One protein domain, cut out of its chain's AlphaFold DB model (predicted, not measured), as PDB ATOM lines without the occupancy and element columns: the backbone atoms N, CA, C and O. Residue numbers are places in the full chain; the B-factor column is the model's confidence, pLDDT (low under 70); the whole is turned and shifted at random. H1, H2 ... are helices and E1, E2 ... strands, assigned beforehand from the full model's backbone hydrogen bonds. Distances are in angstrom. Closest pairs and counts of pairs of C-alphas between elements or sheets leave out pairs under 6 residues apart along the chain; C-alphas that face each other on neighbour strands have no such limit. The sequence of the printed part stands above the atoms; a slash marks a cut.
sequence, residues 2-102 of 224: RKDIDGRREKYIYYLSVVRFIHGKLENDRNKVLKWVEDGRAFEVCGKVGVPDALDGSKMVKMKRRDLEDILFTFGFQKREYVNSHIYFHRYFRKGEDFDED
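AT A GLANCE: This is residues 2 to 102 of the 224 residues of an uncharacterized protein of Encephalitozoon intestinalis (strain ATCC 50506) (UniProt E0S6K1). A small twisted sheet, made of two hairpins side by side in the order E1, E2, E6, E5, has the short helix H2 over its E6 and E5 half. The long helix H1 reaches the other half with its last residues, passes the small separate hairpin of E3 and E4, and sticks out as an arm with residues 2 to 9. The printed part has 101 residues, with two named helices and six named strands in the order H1, E1, E2, E3, E4, H2, E5, E6; both sheets are antiparallel and the class is mixed, helices and strands. The whole is compact, with a radius of gyration of the C-alphas of 13.8 A, yet elongated in outline at 45 by 27 by 27 A, the free arm adding to its length.

HOW THE PARTS SIT: In the larger sheet, the edge strand E1, residues 34 to 36, and the inner strand E2, residues 42 to 45, form an antiparallel hairpin, with N 44 and O 35 at 2.8 A. E2 is antiparallel to the inner strand E6, residues 85 to 89, with N 45 and O 86 at 2.8 A. E6 forms a hairpin with the edge strand E5, residues 78 to 82, with N 80 and O 87 at 2.9 A. From edge to edge the strands' lines turn by 87 degrees. H2, residues 65 to 74, is on this sheet at a height over the sheet of 9.8 A; it lies over E6 and E5 and runs along the strands, at 12 degrees to E6 on the local plane. H1, residues 2 to 26, only grazes the sheet with its residues 22 to 26; its closest C-alphas to E1 are those of Leu 26 and Lys 35, 5.6 A. H1 and H2 only just touch, with 3 pairs of C-alphas within 8 A, through residues 15 to 19 of H1 alone; the closest are those of Tyr 15 and Ile 71, 5.9 A, and the lines are about perpendicular at 73 degrees. E3, residues 50 to 52, and E4, residues 60 to 62, form an antiparallel hairpin, with N 61 and O 51 at 2.8 A. The closest C-alphas of H1 and E3 are those of Val 18 and Val 51, 6.5 A, while H1 and E4 are apart. In H1 and H2 every O i to N i+4 pair is within hydrogen-bond range.

IN THESE COORDINATES: H1 begins at C-alpha 2, (93.352, 47.994, 262.687), and measures 36.9 A to C-alpha 26. H2 measures 14.0 A, E5 13.0 A, E6 12.7 A and E2 10.3 A; E1, E3 and E4 have three residues each. E6 ends at C-alpha 89, (112.252, 63.833, 238.528).

THE WHOLE: The C-alphas of Arg 2 and Glu 38 are the two farthest apart, at 45.6 A. The printed part has no cut and no long link between named elements; residues 90 to 102 hold no named element. The mean pLDDT of the printed part is 73.9, and 30 residues are under 70, among them residues 2 to 11, 54 to 58 and 80 to 85.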
ATOM      1  N   ARG A   2      93.852  46.589 262.772       30.58
ATOM      2  CA  ARG A   2      93.352  47.994 262.687       30.58
ATOM      3  C   ARG A   2      94.456  49.052 262.898       30.58
ATOM      4  O   ARG A   2      94.586  49.947 262.080       30.58
ATOM      5  N   LYS A   3      95.330  48.864 263.897       30.11
ATOM      6  CA  LYS A   3      96.464  49.775 264.183       30.11
ATOM      7  C   LYS A   3      97.472  49.937 263.028       30.11
ATOM      8  O   LYS A   3      98.051  51.004 262.874       30.11
ATOM      9  N   ASP A   4      97.663  48.905 262.202       39.88
ATOM     10  CA  ASP A   4      98.581  48.959 261.049       39.88
ATOM     11  C   ASP A   4      98.018  49.773 259.875       39.88
ATOM     12  O   ASP A   4      98.775  50.256 259.033       39.88
ATOM     13  N   ILE A   5      96.690  49.907 259.800       37.88
ATOM     14  CA  ILE A   5      95.988  50.656 258.751       37.88
ATOM     15  C   ILE A   5      96.038  52.153 259.071       37.88
ATOM     16  O   ILE A   5      96.374  52.946 258.189       37.88
ATOM     17  N   ASP A   6      95.802  52.519 260.333       47.28
ATOM     18  CA  ASP A   6      95.882  53.909 260.798       47.28
ATOM     19  C   ASP A   6      97.306  54.463 260.631       47.28
ATOM     20  O   ASP A   6      97.495  55.493 259.985       47.28
ATOM     21  N   GLY A   7      98.328  53.696 261.033       51.09
ATOM     22  CA  GLY A   7      99.727  54.108 260.869       51.09
ATOM     23  C   GLY A   7     100.179  54.254 259.407       51.09
ATOM     24  O   GLY A   7     101.046  55.072 259.101       51.09
ATOM     25  N   ARG A   8      99.594  53.502 258.462       55.56
ATOM     26  CA  ARG A   8      99.898  53.643 257.022       55.56
ATOM     27  C   ARG A   8      99.198  54.845 256.394       55.56
ATOM     28  O   ARG A   8      99.783  55.493 255.528       55.56
ATOM     29  N   ARG A   9      97.976  55.156 256.830       57.91
ATOM     30  CA  ARG A   9      97.238  56.345 256.388       57.91
ATOM     31  C   ARG A   9      97.902  57.624 256.894       57.91
ATOM     32  O   ARG A   9      98.107  58.544 256.109       57.91
ATOM     33  N   GLU A  10      98.302  57.653 258.161       62.84
ATOM     34  CA  GLU A  10      99.066  58.757 258.755       62.84
ATOM     35  C   GLU A  10     100.401  58.967 258.030       62.84
ATOM     36  O   GLU A  10     100.757  60.095 257.685       62.84
ATOM     37  N   LYS A  11     101.098  57.872 257.699       69.38
ATOM     38  CA  LYS A  11     102.338  57.918 256.919       69.38
ATOM     39  C   LYS A  11     102.133  58.501 255.519       69.38
ATOM     40  O   LYS A  11     102.937  59.328 255.103       69.38
ATOM     41  N   TYR A  12     101.072  58.108 254.810       70.50
ATOM     42  CA  TYR A  12     100.736  58.680 253.502       70.50
ATOM     43  C   TYR A  12     100.474  60.189 253.588       70.50
ATOM     44  O   TYR A  12     101.054  60.951 252.821       70.50
ATOM     45  N   ILE A  13      99.648  60.622 254.545       71.25
ATOM     46  CA  ILE A  13      99.300  62.038 254.732       71.25
ATOM     47  C   ILE A  13     100.557  62.868 255.015       71.25
ATOM     48  O   ILE A  13     100.755  63.922 254.412       71.25
ATOM     49  N   TYR A  14     101.438  62.369 255.886       79.38
ATOM     50  CA  TYR A  14     102.722  63.011 256.160       79.38
ATOM     51  C   TYR A  14     103.623  63.060 254.918       79.38
ATOM     52  O   TYR A  14     104.237  64.081 254.620       79.38
ATOM     53  N   TYR A  15     103.703  61.970 254.159       83.81
ATOM     54  CA  TYR A  15     104.535  61.911 252.959       83.81
ATOM     55  C   TYR A  15     104.027  62.891 251.893       83.81
ATOM     56  O   TYR A  15     104.823  63.632 251.317       83.81
ATOM     57  N   LEU A  16     102.712  62.950 251.670       82.38
ATOM     58  CA  LEU A  16     102.092  63.874 250.722       82.38
ATOM     59  C   LEU A  16     102.348  65.333 251.112       82.38
ATOM     60  O   LEU A  16     102.716  66.137 250.257       82.38
ATOM     61  N   SER A  17     102.215  65.671 252.398       80.50
ATOM     62  CA  SER A  17     102.457  67.036 252.874       80.50
ATOM     63  C   SER A  17     103.913  67.467 252.678       80.50
ATOM     64  O   SER A  17     104.164  68.613 252.303       80.50
ATOM     65  N   VAL A  18     104.873  66.548 252.833       86.62
ATOM     66  CA  VAL A  18     106.291  66.793 252.529       86.62
ATOM     67  C   VAL A  18     106.501  67.064 251.038       86.62
ATOM     68  O   VAL A  18     107.168  68.039 250.693       86.62
ATOM     69  N   VAL A  19     105.932  66.248 250.146       88.25
ATOM     70  CA  VAL A  19     106.099  66.433 248.693       88.25
ATOM     71  C   VAL A  19     105.441  67.734 248.223       88.25
ATOM     72  O   VAL A  19     106.062  68.501 247.486       88.25
ATOM     73  N   ARG A  20     104.243  68.048 248.726       86.25
ATOM     74  CA  ARG A  20     103.561  69.325 248.479       86.25
ATOM     75  C   ARG A  20     104.385  70.517 248.962       86.25
ATOM     76  O   ARG A  20     104.520  71.516 248.258       86.25
ATOM     77  N   PHE A  21     104.965  70.410 250.156       88.12
ATOM     78  CA  PHE A  21     105.840  71.440 250.702       88.12
ATOM     79  C   PHE A  21     107.075  71.661 249.816       88.12
ATOM     80  O   PHE A  21     107.457  72.804 249.572       88.12
ATOM     81  N   ILE A  22     107.689  70.584 249.315       90.62
ATOM     82  CA  ILE A  22     108.830  70.660 248.395       90.62
ATOM     83  C   ILE A  22     108.431  71.374 247.102       90.62
ATOM     84  O   ILE A  22     109.155  72.278 246.695       90.62
ATOM     85  N   HIS A  23     107.284  71.029 246.507       91.38
ATOM     86  CA  HIS A  23     106.770  71.685 245.296       91.38
ATOM     87  C   HIS A  23     106.625  73.195 245.499       91.38
ATOM     88  O   HIS A  23     107.291  73.978 244.827       91.38
ATOM     89  N   GLY A  24     105.906  73.613 246.545       88.19
ATOM     90  CA  GLY A  24     105.740  75.036 246.856       88.19
ATOM     91  C   GLY A  24     107.054  75.757 247.190       88.19
ATOM     92  O   GLY A  24     107.178  76.965 246.995       88.19
ATOM     93  N   LYS A  25     108.071  75.040 247.685       89.38
ATOM     94  CA  LYS A  25     109.411  75.597 247.919       89.38
ATOM     95  C   LYS A  25     110.258  75.717 246.661       89.38
ATOM     96  O   LYS A  25     111.172  76.544 246.679       89.38
ATOM     97  N   LEU A  26     109.999  74.904 245.644       89.56
ATOM     98  CA  LEU A  26     110.675  74.949 244.352       89.56
ATOM     99  C   LEU A  26     110.152  76.087 243.476       89.56
ATOM    100  O   LEU A  26     110.940  76.706 242.772       89.56
ATOM    101  N   GLU A  27     108.869  76.434 243.601       87.31
ATOM    102  CA  GLU A  27     108.282  77.614 242.945       87.31
ATOM    103  C   GLU A  27     108.858  78.947 243.457       87.31
ATOM    104  O   GLU A  27     108.696  79.997 242.839       87.31
ATOM    105  N   ASN A  28     109.587  78.930 244.576       84.75
ATOM    106  CA  ASN A  28     110.333  80.088 245.047       84.75
ATOM    107  C   ASN A  28     111.778  80.055 244.522       84.75
ATOM    108  O   ASN A  28     112.660  79.470 245.155       84.75
ATOM    109  N   ASP A  29     112.040  80.774 243.428       69.38
ATOM    110  CA  ASP A  29     113.354  80.840 242.762       69.38
ATOM    111  C   ASP A  29     114.505  81.357 243.665       69.38
ATOM    112  O   ASP A  29     115.682  81.227 243.326       69.38
ATOM    113  N   ARG A  30     114.217  81.917 244.853       76.75
ATOM    114  CA  ARG A  30     115.246  82.333 245.832       76.75
ATOM    115  C   ARG A  30     115.744  81.190 246.722       76.75
ATOM    116  O   ARG A  30     116.643  81.397 247.544       76.75
ATOM    117  N   ASN A  31     115.175  79.992 246.607       81.94
ATOM    118  CA  ASN A  31     115.555  78.847 247.419       81.94
ATOM    119  C   ASN A  31     116.929  78.293 247.000       81.94
ATOM    120  O   ASN A  31     117.163  77.890 245.865       81.94
ATOM    121  N   LYS A  32     117.881  78.269 247.941       82.00
ATOM    122  CA  LYS A  32     119.241  77.757 247.693       82.00
ATOM    123  C   LYS A  32     119.379  76.248 247.925       82.00
ATOM    124  O   LYS A  32     120.402  75.683 247.552       82.00
ATOM    125  N   VAL A  33     118.396  75.617 248.568       86.44
ATOM    126  CA  VAL A  33     118.424  74.199 248.968       86.44
ATOM    127  C   VAL A  33     117.701  73.315 247.957       86.44
ATOM    128  O   VAL A  33     118.148  72.197 247.713       86.44
ATOM    129  N   LEU A  34     116.598  73.815 247.406       89.62
ATOM    130  CA  LEU A  34     115.755  73.150 246.421       89.62
ATOM    131  C   LEU A  34     115.666  74.050 245.199       89.62
ATOM    132  O   LEU A  34     115.306  75.216 245.348       89.62
ATOM    133  N   LYS A  35     115.995  73.523 244.022       87.88
ATOM    134  CA  LYS A  35     115.964  74.290 242.775       87.88
ATOM    135  C   LYS A  35     115.386  73.464 241.647       87.88
ATOM    136  O   LYS A  35     115.742  72.299 241.514       87.88
ATOM    137  N   TRP A  36     114.550  74.071 240.816       84.75
ATOM    138  CA  TRP A  36     114.207  73.479 239.529       84.75
ATOM    139  C   TRP A  36     115.450  73.416 238.628       84.75
ATOM    140  O   TRP A  36     116.277  74.328 238.633       84.75
ATOM    141  N   VAL A  37     115.574  72.333 237.863       78.94
ATOM    142  CA  VAL A  37     116.472  72.257 236.704       78.94
ATOM    143  C   VAL A  37     115.874  73.114 235.580       78.94
ATOM    144  O   VAL A  37     114.665  73.339 235.556       78.94
ATOM    145  N   GLU A  38     116.705  73.613 234.661       69.06
ATOM    146  CA  GLU A  38     116.293  74.556 233.605       69.06
ATOM    147  C   GLU A  38     115.101  74.076 232.762       69.06
ATOM    148  O   GLU A  38     114.281  74.891 232.349       69.06
ATOM    149  N   ASP A  39     114.961  72.765 232.548       68.62
ATOM    150  CA  ASP A  39     113.860  72.181 231.772       68.62
ATOM    151  C   ASP A  39     112.521  72.102 232.527       68.62
ATOM    152  O   ASP A  39     111.505  71.737 231.935       68.62
ATOM    153  N   GLY A  40     112.507  72.406 233.830       70.06
ATOM    154  CA  GLY A  40     111.322  72.353 234.688       70.06
ATOM    155  C   GLY A  40     110.764  70.947 234.941       70.06
ATOM    156  O   GLY A  40     109.690  70.824 235.530       70.06
ATOM    157  N   ARG A  41     111.459  69.883 234.515       71.56
ATOM    158  CA  ARG A  41     111.014  68.476 234.634       71.56
ATOM    159  C   ARG A  41     111.679  67.732 235.787       71.56
ATOM    160  O   ARG A  41     111.296  66.609 236.115       71.56
ATOM    161  N   ALA A  42     112.695  68.340 236.382       76.12
ATOM    162  CA  ALA A  42     113.456  67.789 237.483       76.12
ATOM    163  C   ALA A  42     113.829  68.887 238.475       76.12
ATOM    164  O   ALA A  42     113.904  70.063 238.120       76.12
ATOM    165  N   PHE A  43     114.130  68.504 239.709       85.00
ATOM    166  CA  PHE A  43     114.646  69.417 240.719       85.00
ATOM    167  C   PHE A  43     115.894  68.865 241.396       85.00
ATOM    168  O   PHE A  43     116.068  67.657 241.544       85.00
ATOM    169  N   GLU A  44     116.764  69.763 241.838       84.94
ATOM    170  CA  GLU A  44     117.992  69.466 242.552       84.94
ATOM    171  C   GLU A  44     117.859  69.775 244.049       84.94
ATOM    172  O   GLU A  44     117.327  70.810 244.458       84.94
ATOM    173  N   VAL A  45     118.402  68.877 244.874       88.19
ATOM    174  CA  VAL A  45     118.576  69.055 246.317       88.19
ATOM    175  C   VAL A  45     120.048  69.353 246.625       88.19
ATOM    176  O   VAL A  45     120.870  68.446 246.770       88.19
ATOM    177  N   CYS A  46     120.388  70.632 246.789       81.06
ATOM    178  CA  CYS A  46     121.763  71.083 247.044       81.06
ATOM    179  C   CYS A  46     122.171  71.004 248.532       81.06
ATOM    180  O   CYS A  46     123.336  71.205 248.873       81.06
ATOM    181  N   GLY A  47     121.233  70.745 249.453       79.75
ATOM    182  CA  GLY A  47     121.483  70.817 250.897       79.75
ATOM    183  C   GLY A  47     120.494  70.026 251.756       79.75
ATOM    184  O   GLY A  47     119.773  69.159 251.272       79.75
ATOM    185  N   LYS A  48     120.470  70.301 253.068       82.94
ATOM    186  CA  LYS A  48     119.494  69.687 253.986       82.94
ATOM    187  C   LYS A  48     118.140  70.378 253.838       82.94
ATOM    188  O   LYS A  48     118.043  71.573 254.107       82.94
ATOM    189  N   VAL A  49     117.112  69.617 253.475       84.81
ATOM    190  CA  VAL A  49     115.736  70.113 253.373       84.81
ATOM    191  C   VAL A  49     115.147  70.248 254.777       84.81
ATOM    192  O   VAL A  49     115.145  69.294 255.555       84.81
ATOM    193  N   GLY A  50     114.693  71.451 255.120       84.25
ATOM    194  CA  GLY A  50     113.846  71.664 256.290       84.25
ATOM    195  C   GLY A  50     112.400  71.406 255.896       84.25
ATOM    196  O   GLY A  50     111.947  72.014 254.934       84.25
ATOM    197  N   VAL A  51     111.704  70.528 256.611       82.31
ATOM    198  CA  VAL A  51     110.276  70.235 256.415       82.31
ATOM    199  C   VAL A  51     109.500  70.556 257.696       82.31
ATOM    200  O   VAL A  51     110.112  70.554 258.768       82.31
ATOM    201  N   PRO A  52     108.190  70.828 257.624       74.44
ATOM    202  CA  PRO A  52     107.366  70.999 258.817       74.44
ATOM    203  C   PRO A  52     107.388  69.745 259.703       74.44
ATOM    204  O   PRO A  52     107.394  68.619 259.197       74.44
ATOM    205  N   ASP A  53     107.416  69.937 261.021       72.19
ATOM    206  CA  ASP A  53     107.273  68.857 261.997       72.19
ATOM    207  C   ASP A  53     105.890  68.209 261.853       72.19
ATOM    208  O   ASP A  53     104.878  68.907 261.788       72.19
ATOM    209  N   ALA A  54     105.851  66.877 261.816       62.09
ATOM    210  CA  ALA A  54     104.622  66.105 261.670       62.09
ATOM    211  C   ALA A  54     103.651  66.282 262.852       62.09
ATOM    212  O   ALA A  54     102.458  66.048 262.684       62.09
ATOM    213  N   LEU A  55     104.156  66.658 264.035       56.56
ATOM    214  CA  LEU A  55     103.371  66.730 265.272       56.56
ATOM    215  C   LEU A  55     102.810  68.126 265.574       56.56
ATOM    216  O   LEU A  55     101.779  68.232 266.229       56.56
ATOM    217  N   ASP A  56     103.487  69.181 265.118       55.28
ATOM    218  CA  ASP A  56     103.208  70.568 265.529       55.28
ATOM    219  C   ASP A  56     103.048  71.511 264.315       55.28
ATOM    220  O   ASP A  56     102.394  72.545 264.394       55.28
ATOM    221  N   GLY A  57     103.615  71.175 263.144       57.09
ATOM    222  CA  GLY A  57     103.528  71.970 261.904       57.09
ATOM    223  C   GLY A  57     104.217  73.346 261.948       57.09
ATOM    224  O   GLY A  57     104.580  73.892 260.907       57.09
ATOM    225  N   SER A  58     104.450  73.886 263.144       58.56
ATOM    226  CA  SER A  58     105.033  75.196 263.435       58.56
ATOM    227  C   SER A  58     106.565  75.195 263.398       58.56
ATOM    228  O   SER A  58     107.196  76.206 263.080       58.56
ATOM    229  N   LYS A  59     107.189  74.046 263.684       73.31
ATOM    230  CA  LYS A  59     108.644  73.888 263.742       73.31
ATOM    231  C   LYS A  59     109.184  73.237 262.475       73.31
ATOM    232  O   LYS A  59     108.660  72.241 261.996       73.31
ATOM    233  N   MET A  60     110.286  73.771 261.953       79.94
ATOM    234  CA  MET A  60     110.989  73.188 260.809       79.94
ATOM    235  C   MET A  60     112.042  72.182 261.284       79.94
ATOM    236  O   MET A  60     112.976  72.541 262.007       79.94
ATOM    237  N   VAL A  61     111.934  70.932 260.839       81.50
ATOM    238  CA  VAL A  61     112.875  69.851 261.146       81.50
ATOM    239  C   VAL A  61     113.757  69.579 259.934       81.50
ATOM    240  O   VAL A  61     113.289  69.468 258.801       81.50
ATOM    241  N   LYS A  62     115.070  69.465 260.160       84.31
ATOM    242  CA  LYS A  62     116.017  69.085 259.106       84.31
ATOM    243  C   LYS A  62     115.861  67.597 258.805       84.31
ATOM    244  O   LYS A  62     116.295  66.760 259.594       84.31
ATOM    245  N   MET A  63     115.296  67.283 257.647       85.62
ATOM    246  CA  MET A  63     115.138  65.916 257.171       85.62
ATOM    247  C   MET A  63     116.483  65.359 256.693       85.62
ATOM    248  O   MET A  63     117.264  66.047 256.022       85.62
ATOM    249  N   LYS A  64     116.788  64.103 257.046       82.50
ATOM    250  CA  LYS A  64     117.962  63.425 256.487       82.50
ATOM    251  C   LYS A  64     117.666  63.053 255.040       82.50
ATOM    252  O   LYS A  64     116.548  62.700 254.688       82.50
ATOM    253  N   ARG A  65     118.705  63.059 254.204       82.69
ATOM    254  CA  ARG A  65     118.571  62.746 252.775       82.69
ATOM    255  C   ARG A  65     117.932  61.383 252.511       82.69
ATOM    256  O   ARG A  65     117.111  61.293 251.616       82.69
ATOM    257  N   ARG A  66     118.291  60.350 253.281       77.75
ATOM    258  CA  ARG A  66     117.711  59.006 253.116       77.75
ATOM    259  C   ARG A  66     116.206  59.000 253.370       77.75
ATOM    260  O   ARG A  66     115.481  58.406 252.595       77.75
ATOM    261  N   ASP A  67     115.758  59.712 254.401       80.44
ATOM    262  CA  ASP A  67     114.336  59.804 254.740       80.44
ATOM    263  C   ASP A  67     113.566  60.559 253.643       80.44
ATOM    264  O   ASP A  67     112.469  60.161 253.266       80.44
ATOM    265  N   LEU A  68     114.177  61.605 253.072       85.31
ATOM    266  CA  LEU A  68     113.635  62.311 251.908       85.31
ATOM    267  C   LEU A  68     113.556  61.402 250.673       85.31
ATOM    268  O   LEU A  68     112.526  61.355 250.014       85.31
ATOM    269  N   GLU A  69     114.635  60.686 250.357       81.88
ATOM    270  CA  GLU A  69     114.681  59.735 249.241       81.88
ATOM    271  C   GLU A  69     113.623  58.640 249.409       81.88
ATOM    272  O   GLU A  69     112.931  58.317 248.451       81.88
ATOM    273  N   ASP A  70     113.434  58.122 250.623       77.69
ATOM    274  CA  ASP A  70     112.402  57.131 250.920       77.69
ATOM    275  C   ASP A  70     110.996  57.677 250.626       77.69
ATOM    276  O   ASP A  70     110.186  56.964 250.032       77.69
ATOM    277  N   ILE A  71     110.710  58.937 250.969       81.31
ATOM    278  CA  ILE A  71     109.435  59.602 250.647       81.31
ATOM    279  C   ILE A  71     109.275  59.766 249.136       81.31
ATOM    280  O   ILE A  71     108.267  59.343 248.574       81.31
ATOM    281  N   LEU A  72     110.273  60.351 248.472       82.00
ATOM    282  CA  LEU A  72     110.233  60.619 247.034       82.00
ATOM    283  C   LEU A  72     110.055  59.319 246.237       82.00
ATOM    284  O   LEU A  72     109.192  59.233 245.370       82.00
ATOM    285  N   PHE A  73     110.801  58.270 246.571       73.81
ATOM    286  CA  PHE A  73     110.678  56.972 245.906       73.81
ATOM    287  C   PHE A  73     109.347  56.285 246.195       73.81
ATOM    288  O   PHE A  73     108.819  55.599 245.326       73.81
ATOM    289  N   THR A  74     108.763  56.511 247.372       68.88
ATOM    290  CA  THR A  74     107.415  56.022 247.685       68.88
ATOM    291  C   THR A  74     106.351  56.653 246.774       68.88
ATOM    292  O   THR A  74     105.358  56.006 246.470       68.88
ATOM    293  N   PHE A  75     106.576  57.876 246.284       69.00
ATOM    294  CA  PHE A  75     105.740  58.525 245.268       69.00
ATOM    295  C   PHE A  75     106.194  58.269 243.828       69.00
ATOM    296  O   PHE A  75     105.668  58.889 242.913       69.00
ATOM    297  N   GLY A  76     107.173  57.391 243.601       67.25
ATOM    298  CA  GLY A  76     107.619  57.060 242.250       67.25
ATOM    299  C   GLY A  76     108.584  58.055 241.613       67.25
ATOM    300  O   GLY A  76     108.825  57.977 240.407       67.25
ATOM    301  N   PHE A  77     109.144  58.997 242.377       74.69
ATOM    302  CA  PHE A  77     110.208  59.858 241.861       74.69
ATOM    303  C   PHE A  77     111.427  59.010 241.507       74.69
ATOM    304  O   PHE A  77     111.748  58.029 242.175       74.69
ATOM    305  N   GLN A  78     112.152  59.427 240.481       68.56
ATOM    306  CA  GLN A  78     113.402  58.802 240.077       68.56
ATOM    307  C   GLN A  78     114.563  59.753 240.350       68.56
ATOM    308  O   GLN A  78     114.394  60.971 240.361       68.56
ATOM    309  N   LYS A  79     115.751  59.197 240.596       71.94
ATOM    310  CA  LYS A  79     116.965  59.966 240.882       71.94
ATOM    311  C   LYS A  79     117.969  59.812 239.746       71.94
ATOM    312  O   LYS A  79     118.276  58.693 239.341       71.94
ATOM    313  N   ARG A  80     118.531  60.931 239.291       65.19
ATOM    314  CA  ARG A  80     119.625  60.966 238.313       65.19
ATOM    315  C   ARG A  80     120.951  61.113 239.057       65.19
ATOM    316  O   ARG A  80     121.165  62.111 239.743       65.19
ATOM    317  N   GLU A  81     121.838  60.122 238.961       51.22
ATOM    318  CA  GLU A  81     123.172  60.215 239.569       51.22
ATOM    319  C   GLU A  81     124.152  60.917 238.620       51.22
ATOM    320  O   GLU A  81     124.747  60.290 237.747       51.22
ATOM    321  N   TYR A  82     124.356  62.220 238.829       47.91
ATOM    322  CA  TYR A  82     125.598  62.894 238.445       47.91
ATOM    323  C   TYR A  82     126.413  63.195 239.700       47.91
ATOM    324  O   TYR A  82     125.868  63.424 240.781       47.91
ATOM    325  N   VAL A  83     127.738  63.136 239.569       42.28
ATOM    326  CA  VAL A  83     128.675  63.306 240.683       42.28
ATOM    327  C   VAL A  83     128.383  64.638 241.390       42.28
ATOM    328  O   VAL A  83     128.510  65.699 240.790       42.28
ATOM    329  N   ASN A  84     127.987  64.547 242.665       50.19
ATOM    330  CA  ASN A  84     127.630  65.627 243.601       50.19
ATOM    331  C   ASN A  84     126.257  66.315 243.458       50.19
ATOM    332  O   ASN A  84     125.946  67.145 244.311       50.19
ATOM    333  N   SER A  85     125.406  65.941 242.500       55.28
ATOM    334  CA  SER A  85     124.058  66.523 242.365       55.28
ATOM    335  C   SER A  85     122.964  65.519 242.744       55.28
ATOM    336  O   SER A  85     122.944  64.390 242.248       55.28
ATOM    337  N   HIS A  86     122.026  65.918 243.605       78.94
ATOM    338  CA  HIS A  86     120.871  65.101 243.992       78.94
ATOM    339  C   HIS A  86     119.640  65.543 243.210       78.94
ATOM    340  O   HIS A  86     118.824  66.307 243.724       78.94
ATOM    341  N   ILE A  87     119.546  65.088 241.962       73.94
ATOM    342  CA  ILE A  87     118.481  65.484 241.040       73.94
ATOM    343  C   ILE A  87     117.388  64.418 241.034       73.94
ATOM    344  O   ILE A  87     117.678  63.235 240.840       73.94
ATOM    345  N   TYR A  88     116.144  64.851 241.211       80.06
ATOM    346  CA  TYR A  88     114.955  64.008 241.216       80.06
ATOM    347  C   TYR A  88     113.966  64.475 240.158       80.06
ATOM    348  O   TYR A  88     113.829  65.673 239.917       80.06
ATOM    349  N   PHE A  89     113.257  63.538 239.543       73.88
ATOM    350  CA  PHE A  89     112.252  63.833 238.528       73.88
ATOM    351  C   PHE A  89     111.034  62.930 238.684       73.88
ATOM    352  O   PHE A  89     111.134  61.804 239.176       73.88
ATOM    353  N   HIS A  90     109.880  63.444 238.268       74.31
ATOM    354  CA  HIS A  90     108.615  62.727 238.291       74.31
ATOM    355  C   HIS A  90     107.667  63.301 237.235       74.31
ATOM    356  O   HIS A  90     107.612  64.513 237.035       74.31
ATOM    357  N   ARG A  91     106.904  62.435 236.555       68.12
ATOM    358  CA  ARG A  91     106.082  62.806 235.387       68.12
ATOM    359  C   ARG A  91     105.124  63.963 235.671       68.12
ATOM    360  O   ARG A  91     105.004  64.858 234.840       68.12
ATOM    361  N   TYR A  92     104.471  63.909 236.828       75.25
ATOM    362  CA  TYR A  92     103.438  64.854 237.263       75.25
ATOM    363  C   TYR A  92     103.959  65.907 238.254       75.25
ATOM    364  O   TYR A  92     103.182  66.469 239.014       75.25
ATOM    365  N   PHE A  93     105.277  66.100 238.334       80.25
ATOM    366  CA  PHE A  93     105.888  67.062 239.247       80.25
ATOM    367  C   PHE A  93     106.771  68.016 238.449       80.25
ATOM    368  O   PHE A  93     107.934  67.716 238.170       80.25
ATOM    369  N   ARG A  94     106.188  69.138 238.026       81.56
ATOM    370  CA  ARG A  94     106.792  70.064 237.064       81.56
ATOM    371  C   ARG A  94     106.706  71.507 237.547       81.56
ATOM    372  O   ARG A  94     105.819  71.848 238.331       81.56
ATOM    373  N   LYS A  95     107.641  72.328 237.064       82.88
ATOM    374  CA  LYS A  95     107.681  73.769 237.331       82.88
ATOM    375  C   LYS A  95     106.468  74.456 236.708       82.88
ATOM    376  O   LYS A  95     106.190  74.245 235.529       82.88
ATOM    377  N   GLY A  96     105.798  75.308 237.479       85.62
ATOM    378  CA  GLY A  96     104.665  76.109 237.001       85.62
ATOM    379  C   GLY A  96     103.370  75.327 236.753       85.62
ATOM    380  O   GLY A  96     102.390  75.923 236.316       85.62
ATOM    381  N   GLU A  97     103.346  74.024 237.039       82.25
ATOM    382  CA  GLU A  97     102.118  73.230 237.103       82.25
ATOM    383  C   GLU A  97     101.647  73.136 238.562       82.25
ATOM    384  O   GLU A  97     102.470  73.021 239.474       82.25
ATOM    385  N   ASP A  98     100.332  73.156 238.789       83.56
ATOM    386  CA  ASP A  98      99.765  72.967 240.127       83.56
ATOM    387  C   ASP A  98     100.073  71.566 240.677       83.56
ATOM    388  O   ASP A  98     100.109  70.567 239.952       83.56
ATOM    389  N   PHE A  99     100.266  71.481 241.995       83.12
ATOM    390  CA  PHE A  99     100.502  70.206 242.664       83.12
ATOM    391  C   PHE A  99      99.226  69.352 242.700       83.12
ATOM    392  O   PHE A  99      98.314  69.603 243.488       83.12
ATOM    393  N   ASP A 100      99.186  68.319 241.863       78.50
ATOM    394  CA  ASP A 100      98.041  67.419 241.718       78.50
ATOM    395  C   ASP A 100      98.113  66.250 242.719       78.50
ATOM    396  O   ASP A 100      98.810  65.249 242.508       78.50
ATOM    397  N   GLU A 101      97.401  66.393 243.843       76.38
ATOM    398  CA  GLU A 101      97.371  65.395 244.919       76.38
ATOM    399  C   GLU A 101      96.797  64.042 244.462       76.38
ATOM    400  O   GLU A 101      97.261  63.001 244.932       76.38
ATOM    401  N   ASP A 102      95.858  64.027 243.510       64.12
ATOM    402  CA  ASP A 102      95.242  62.797 243.002       64.12
ATOM    403  C   ASP A 102      96.227  61.999 242.139       64.12
ATOM    404  O   ASP A 102      96.368  60.782 242.306       64.12
TER     405      ASP A 102